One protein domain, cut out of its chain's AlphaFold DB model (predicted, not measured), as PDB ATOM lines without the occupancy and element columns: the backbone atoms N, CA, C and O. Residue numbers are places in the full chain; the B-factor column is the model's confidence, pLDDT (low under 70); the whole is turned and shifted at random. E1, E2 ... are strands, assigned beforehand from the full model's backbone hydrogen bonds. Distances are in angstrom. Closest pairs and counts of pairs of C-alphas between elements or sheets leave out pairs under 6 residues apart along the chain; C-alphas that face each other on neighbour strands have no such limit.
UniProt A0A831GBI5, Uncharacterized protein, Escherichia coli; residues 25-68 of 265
ATOM      1  N   GLU A  25     -10.057 -21.324 -12.105       83.12
ATOM      2  CA  GLU A  25     -10.843 -20.102 -12.022       83.12
ATOM      3  C   GLU A  25     -11.638 -20.113 -10.712       83.12
ATOM      4  O   GLU A  25     -12.483 -20.984 -10.486       83.12
ATOM      5  N   VAL A  26     -11.370 -19.144  -9.837       87.19
ATOM      6  CA  VAL A  26     -12.044 -18.999  -8.546       87.19
ATOM      7  C   VAL A  26     -13.058 -17.868  -8.635       87.19
ATOM      8  O   VAL A  26     -12.703 -16.702  -8.780       87.19
ATOM      9  N   ILE A  27     -14.341 -18.205  -8.514       90.06
ATOM     10  CA  ILE A  27     -15.421 -17.214  -8.476       90.06
ATOM     11  C   ILE A  27     -15.450 -16.561  -7.090       90.06
ATOM     12  O   ILE A  27     -15.795 -17.209  -6.097       90.06
ATOM     13  N   ARG A  28     -15.155 -15.262  -7.026       92.19
ATOM     14  CA  ARG A  28     -15.102 -14.461  -5.797       92.19
ATOM     15  C   ARG A  28     -16.489 -13.989  -5.378       92.19
ATOM     16  O   ARG A  28     -16.865 -12.833  -5.545       92.19
ATOM     17  N   LYS A  29     -17.282 -14.925  -4.845       92.69
ATOM     18  CA  LYS A  29     -18.637 -14.657  -4.318       92.69
ATOM     19  C   LYS A  29     -18.646 -13.781  -3.061       92.69
ATOM     20  O   LYS A  29     -19.706 -13.327  -2.648       92.69
ATOM     21  N   ASP A  30     -17.484 -13.603  -2.444       92.56
ATOM     22  CA  ASP A  30     -17.239 -12.727  -1.303       92.56
ATOM     23  C   ASP A  30     -17.142 -11.242  -1.694       92.56
ATOM     24  O   ASP A  30     -17.300 -10.375  -0.837       92.56
ATOM     25  N   LEU A  31     -16.915 -10.944  -2.976       92.00
ATOM     26  CA  LEU A  31     -16.868  -9.587  -3.513       92.00
ATOM     27  C   LEU A  31     -18.218  -9.191  -4.138       92.00
ATOM     28  O   LEU A  31     -18.984 -10.061  -4.570       92.00
ATOM     29  N   PRO A  32     -18.542  -7.884  -4.205       94.94
ATOM     30  CA  PRO A  32     -19.715  -7.423  -4.938       94.94
ATOM     31  C   PRO A  32     -19.607  -7.800  -6.419       94.94
ATOM     32  O   PRO A  32     -18.517  -7.930  -6.974       94.94
ATOM     33  N   LYS A  33     -20.761  -7.979  -7.067       95.38
ATOM     34  CA  LYS A  33     -20.796  -8.232  -8.507       95.38
ATOM     35  C   LYS A  33     -20.329  -7.001  -9.278       95.38
ATOM     36  O   LYS A  33     -20.630  -5.873  -8.900       95.38
ATOM     37  N   GLU A  34     -19.663  -7.259 -10.391       93.94
ATOM     38  CA  GLU A  34     -19.238  -6.257 -11.357       93.94
ATOM     39  C   GLU A  34     -20.152  -6.319 -12.583       93.94
ATOM     40  O   GLU A  34     -20.599  -7.399 -12.993       93.94
ATOM     41  N   THR A  35     -20.429  -5.161 -13.180       94.88
ATOM     42  CA  THR A  35     -21.180  -5.084 -14.433       94.88
ATOM     43  C   THR A  35     -20.253  -5.395 -15.602       94.88
ATOM     44  O   THR A  35     -19.252  -4.718 -15.831       94.88
ATOM     45  N   HIS A  36     -20.613  -6.410 -16.374       90.12
ATOM     46  CA  HIS A  36     -19.955  -6.782 -17.617       90.12
ATOM     47  C   HIS A  36     -20.922  -6.680 -18.789       90.12
ATOM     48  O   HIS A  36     -22.131  -6.578 -18.612       90.12
ATOM     49  N   TYR A  37     -20.384  -6.736 -20.003       93.31
ATOM     50  CA  TYR A  37     -21.163  -6.594 -21.223       93.31
ATOM     51  C   TYR A  37     -21.011  -7.835 -22.091       93.31
ATOM     52  O   TYR A  37     -19.901  -8.330 -22.281       93.31
ATOM     53  N   THR A  38     -22.130  -8.325 -22.613       91.38
ATOM     54  CA  THR A  38     -22.144  -9.298 -23.707       91.38
ATOM     55  C   THR A  38     -22.418  -8.542 -24.995       91.38
ATOM     56  O   THR A  38     -23.370  -7.764 -25.061       91.38
ATOM     57  N   GLU A  39     -21.581  -8.754 -26.003       95.62
ATOM     58  CA  GLU A  39     -21.785  -8.198 -27.337       95.62
ATOM     59  C   GLU A  39     -22.676  -9.138 -28.150       95.62
ATOM     60  O   GLU A  39     -22.421 -10.341 -28.224       95.62
ATOM     61  N   ILE A  40     -23.741  -8.588 -28.725       93.62
ATOM     62  CA  ILE A  40     -24.611  -9.280 -29.675       93.62
ATOM     63  C   ILE A  40     -24.762  -8.430 -30.933       93.62
ATOM     64  O   ILE A  40     -24.785  -7.203 -30.853       93.62
ATOM     65  N   GLU A  41     -24.916  -9.072 -32.084       95.12
ATOM     66  CA  GLU A  41     -25.320  -8.380 -33.307       95.12
ATOM     67  C   GLU A  41     -26.841  -8.231 -33.324       95.12
ATOM     68  O   GLU A  41     -27.574  -9.211 -33.173       95.12
ATOM     69  N   SER A  42     -27.319  -7.001 -33.499       93.88
ATOM     70  CA  SER A  42     -28.743  -6.692 -33.588       93.88
ATOM     71  C   SER A  42     -29.086  -6.114 -34.964       93.88
ATOM     72  O   SER A  42     -28.321  -5.304 -35.493       93.88
ATOM     73  N   PRO A  43     -30.222  -6.503 -35.567       94.75
ATOM     74  CA  PRO A  43     -30.690  -5.916 -36.816       94.75
ATOM     75  C   PRO A  43     -30.925  -4.406 -36.718       94.75
ATOM     76  O   PRO A  43     -31.527  -3.916 -35.757       94.75
ATOM     77  N   ASN A  44     -30.538  -3.663 -37.752       93.75
ATOM     78  CA  ASN A  44     -30.869  -2.247 -37.854       93.75
ATOM     79  C   ASN A  44     -32.388  -2.080 -38.003       93.75
ATOM     80  O   ASN A  44     -33.005  -2.633 -38.911       93.75
ATOM     81  N   TRP A  45     -33.007  -1.340 -37.079       91.56
ATOM     82  CA  TRP A  45     -34.465  -1.142 -37.017       91.56
ATOM     83  C   TRP A  45     -35.294  -2.442 -36.980       91.56
ATOM     84  O   TRP A  45     -36.449  -2.448 -37.395       91.56
ATOM     85  N   GLY A  46     -34.728  -3.540 -36.464       89.44
ATOM     86  CA  GLY A  46     -35.421  -4.832 -36.381       89.44
ATOM     87  C   GLY A  46     -35.438  -5.636 -37.686       89.44
ATOM     88  O   GLY A  46     -36.077  -6.684 -37.731       89.44
ATOM     89  N   ASP A  47     -34.715  -5.190 -38.717       91.19
ATOM     90  CA  ASP A  47     -34.630  -5.851 -40.019       91.19
ATOM     91  C   ASP A  47     -33.168  -5.977 -40.468       91.19
ATOM     92  O   ASP A  47     -32.470  -4.989 -40.701       91.19
ATOM     93  N   SER A  48     -32.687  -7.217 -40.588       88.06
ATOM     94  CA  SER A  48     -31.283  -7.505 -40.892       88.06
ATOM     95  C   SER A  48     -30.905  -7.173 -42.334       88.06
ATOM     96  O   SER A  48     -29.715  -7.059 -42.633       88.06
ATOM     97  N   SER A  49     -31.883  -6.958 -43.223       91.31
ATOM     98  CA  SER A  49     -31.630  -6.489 -44.588       91.31
ATOM     99  C   SER A  49     -31.066  -5.063 -44.628       91.31
ATOM    100  O   SER A  49     -30.338  -4.716 -45.557       91.31
ATOM    101  N   ASN A  50     -31.307  -4.269 -43.577       91.12
ATOM    102  CA  ASN A  50     -30.764  -2.920 -43.407       91.12
ATOM    103  C   ASN A  50     -29.381  -2.909 -42.724       91.12
ATOM    104  O   ASN A  50     -28.890  -1.850 -42.320       91.12
ATOM    105  N   GLY A  51     -28.754  -4.079 -42.574       93.50
ATOM    106  CA  GLY A  51     -27.500  -4.278 -41.851       93.50
ATOM    107  C   GLY A  51     -27.704  -4.592 -40.367       93.50
ATOM    108  O   GLY A  51     -28.826  -4.628 -39.858       93.50
ATOM    109  N   THR A  52     -26.599  -4.829 -39.665       95.75
ATOM    110  CA  THR A  52     -26.569  -5.080 -38.218       95.75
ATOM    111  C   THR A  52     -25.665  -4.076 -37.515       95.75
ATOM    112  O   THR A  52     -24.829  -3.421 -38.144       95.75
ATOM    113  N   HIS A  53     -25.848  -3.941 -36.205       93.56
ATOM    114  CA  HIS A  53     -24.930  -3.225 -35.333       93.56
ATOM    115  C   HIS A  53     -24.688  -4.010 -34.043       93.56
ATOM    116  O   HIS A  53     -25.566  -4.726 -33.549       93.56
ATOM    117  N   THR A  54     -23.503  -3.829 -33.467       96.12
ATOM    118  CA  THR A  54     -23.136  -4.442 -32.192       96.12
ATOM    119  C   THR A  54     -23.828  -3.726 -31.036       96.12
ATOM    120  O   THR A  54     -23.659  -2.523 -30.830       96.12
ATOM    121  N   VAL A  55     -24.575  -4.481 -30.236       95.06
ATOM    122  CA  VAL A  55     -25.203  -4.024 -28.994       95.06
ATOM    123  C   VAL A  55     -24.491  -4.667 -27.811       95.06
ATOM    124  O   VAL A  55     -24.243  -5.870 -27.791       95.06
ATOM    125  N   ARG A  56     -24.188  -3.859 -26.791       95.62
ATOM    126  CA  ARG A  56     -23.591  -4.302 -25.526       95.62
ATOM    127  C   ARG A  56     -24.664  -4.414 -24.452       95.62
ATOM    128  O   ARG A  56     -25.139  -3.400 -23.948       95.62
ATOM    129  N   LEU A  57     -25.028  -5.638 -24.084       94.06
ATOM    130  CA  LEU A  57     -26.013  -5.902 -23.037       94.06
ATOM    131  C   LEU A  57     -25.326  -6.028 -21.667       94.06
ATOM    132  O   LEU A  57     -24.499  -6.934 -21.501       94.06
ATOM    133  N   PRO A  58     -25.638  -5.150 -20.691       95.94
ATOM    134  CA  PRO A  58     -25.061  -5.233 -19.356       95.94
ATOM    135  C   PRO A  58     -25.626  -6.428 -18.581       95.94
ATOM    136  O   PRO A  58     -26.819  -6.720 -18.642       95.94
ATOM    137  N   HIS A  59     -24.771  -7.099 -17.817       92.88
ATOM    138  CA  HIS A  59     -25.149  -8.113 -16.839       92.88
ATOM    139  C   HIS A  59     -24.159  -8.125 -15.675       92.88
ATOM    140  O   HIS A  59     -22.963  -7.904 -15.859       92.88
ATOM    141  N   ASP A  60     -24.648  -8.448 -14.481       95.75
ATOM    142  CA  ASP A  60     -23.810  -8.503 -13.286       95.75
ATOM    143  C   ASP A  60     -23.300  -9.921 -13.036       95.75
ATOM    144  O   ASP A  60     -24.075 -10.885 -12.975       95.75
ATOM    145  N   LYS A  61     -21.995 -10.055 -12.806       93.25
ATOM    146  CA  LYS A  61     -21.373 -11.323 -12.405       93.25
ATOM    147  C   LYS A  61     -20.335 -11.103 -11.314       93.25
ATOM    148  O   LYS A  61     -19.796 -10.015 -11.163       93.25
ATOM    149  N   TYR A  62     -20.080 -12.145 -10.530       93.50
ATOM    150  CA  TYR A  62     -19.001 -12.100  -9.548       93.50
ATOM    151  C   TYR A  62     -17.642 -12.039 -10.260       93.50
ATOM    152  O   TYR A  62     -17.481 -12.734 -11.277       93.50
ATOM    153  N   PRO A  63     -16.680 -11.258  -9.738       89.56
ATOM    154  CA  PRO A  63     -15.317 -11.269 -10.245       89.56
ATOM    155  C   PRO A  63     -14.698 -12.662 -10.092       89.56
ATOM    156  O   PRO A  63     -15.133 -13.492  -9.283       89.56
ATOM    157  N   ARG A  64     -13.698 -12.944 -10.925       85.31
ATOM    158  CA  ARG A  64     -13.018 -14.238 -10.988       85.31
ATOM    159  C   ARG A  64     -11.525 -14.034 -10.884       85.31
ATOM    160  O   ARG A  64     -10.967 -13.264 -11.661       85.31
ATOM    161  N   ASP A  65     -10.905 -14.786  -9.992       83.94
ATOM    162  CA  ASP A  65      -9.457 -14.868  -9.909       83.94
ATOM    163  C   ASP A  65      -8.977 -16.062 -10.728       83.94
ATOM    164  O   ASP A  65      -9.512 -17.168 -10.616       83.94
ATOM    165  N   ILE A  66      -7.960 -15.836 -11.553       80.81
ATOM    166  CA  ILE A  66      -7.314 -16.891 -12.329       80.81
ATOM    167  C   ILE A  66      -6.056 -17.314 -11.581       80.81
ATOM    168  O   ILE A  66      -5.114 -16.538 -11.417       80.81
ATOM    169  N   ILE A  67      -6.038 -18.569 -11.148       79.50
ATOM    170  CA  ILE A  67      -4.847 -19.241 -10.650       79.50
ATOM    171  C   ILE A  67      -4.171 -19.890 -11.863       79.50
ATOM    172  O   ILE A  67      -4.777 -20.759 -12.496       79.50
ATOM    173  N   PRO A  68      -2.938 -19.490 -12.217       73.38
ATOM    174  CA  PRO A  68      -2.267 -20.014 -13.399       73.38
ATOM    175  C   PRO A  68      -1.962 -21.514 -13.259       73.38
ATOM    176  O   PRO A  68      -1.827 -22.020 -12.137       73.38
TER     177      PRO A  68
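This is residues 25 to 68 of the 265 residues of an uncharacterized protein of Escherichia coli (UniProt A0A831GBI5). A long, narrow hairpin of two strands, E2 and E3, makes the length of this domain, and at its open end a small second pair of strands, E1 and E4, turns off at a corner, giving an L with one long and one short arm. Residues 44 to 51 close the far end of the long hairpin, and both printed ends lie at the short arm. The printed part has 44 residues with four named strands in the order E1, E2, E3, E4 and no named helix; the two sheets, E2 - E3 and E1 - E4, have two strands each and are antiparallel, and the class is all strand. The whole is extended, with a radius of gyration of the C-alphas of 16.0 A, and spans 45 by 23 by 7 A, only just flat.

E2, residues 34 to 43, and E3, residues 52 to 61, form a hairpin of antiparallel neighbour strands with 157 degrees between their directions. The C-alphas of Pro 43 and Thr 52 face each other at 4.4 A, and those of Thr 35 and Asp 60 at 4.5 A. N 42 and O 53 are within hydrogen-bond range at 2.9 A, as are N 36 and O 59 at 2.8 A. E3 runs on into E4, residues 64 to 67, across a break of 2 residues, at 81 degrees. E4 is the antiparallel neighbour of E1, residues 25 to 27, with 149 degrees between their directions. The C-alphas of Ile 27 and Arg 64 face each other at 4.6 A, and N 26 is within hydrogen-bond range of O 65 at 2.8 A. E1 and E3 are apart, and so are E2 and E4.

E2 measures 27.9 A from C-alpha 34 at (-19.238, -6.257, -11.357) to C-alpha 43 at (-30.690, -5.916, -36.816). E3 comes back over 27.1 A from C-alpha 52 to C-alpha 61 at (-21.373, -11.323, -12.405). E4 measures 9.6 A and ends with C-alpha 67 at (-4.847, -19.241, -10.650). E1 measures 6.5 A.

The two C-alphas farthest apart are those of Asp 30 and Ser 49, at 46.0 A, while the C-alphas of Glu 25 and Pro 68, the first and last printed, are 8.7 A apart. The link from E3 to E4 is tight; those from E1 to E2, 6 residues, and from E2 to E3, 8 residues, are short. The printed part has no cut. The mean pLDDT of the printed part is 91.4, and no printed residue of this model is under 70.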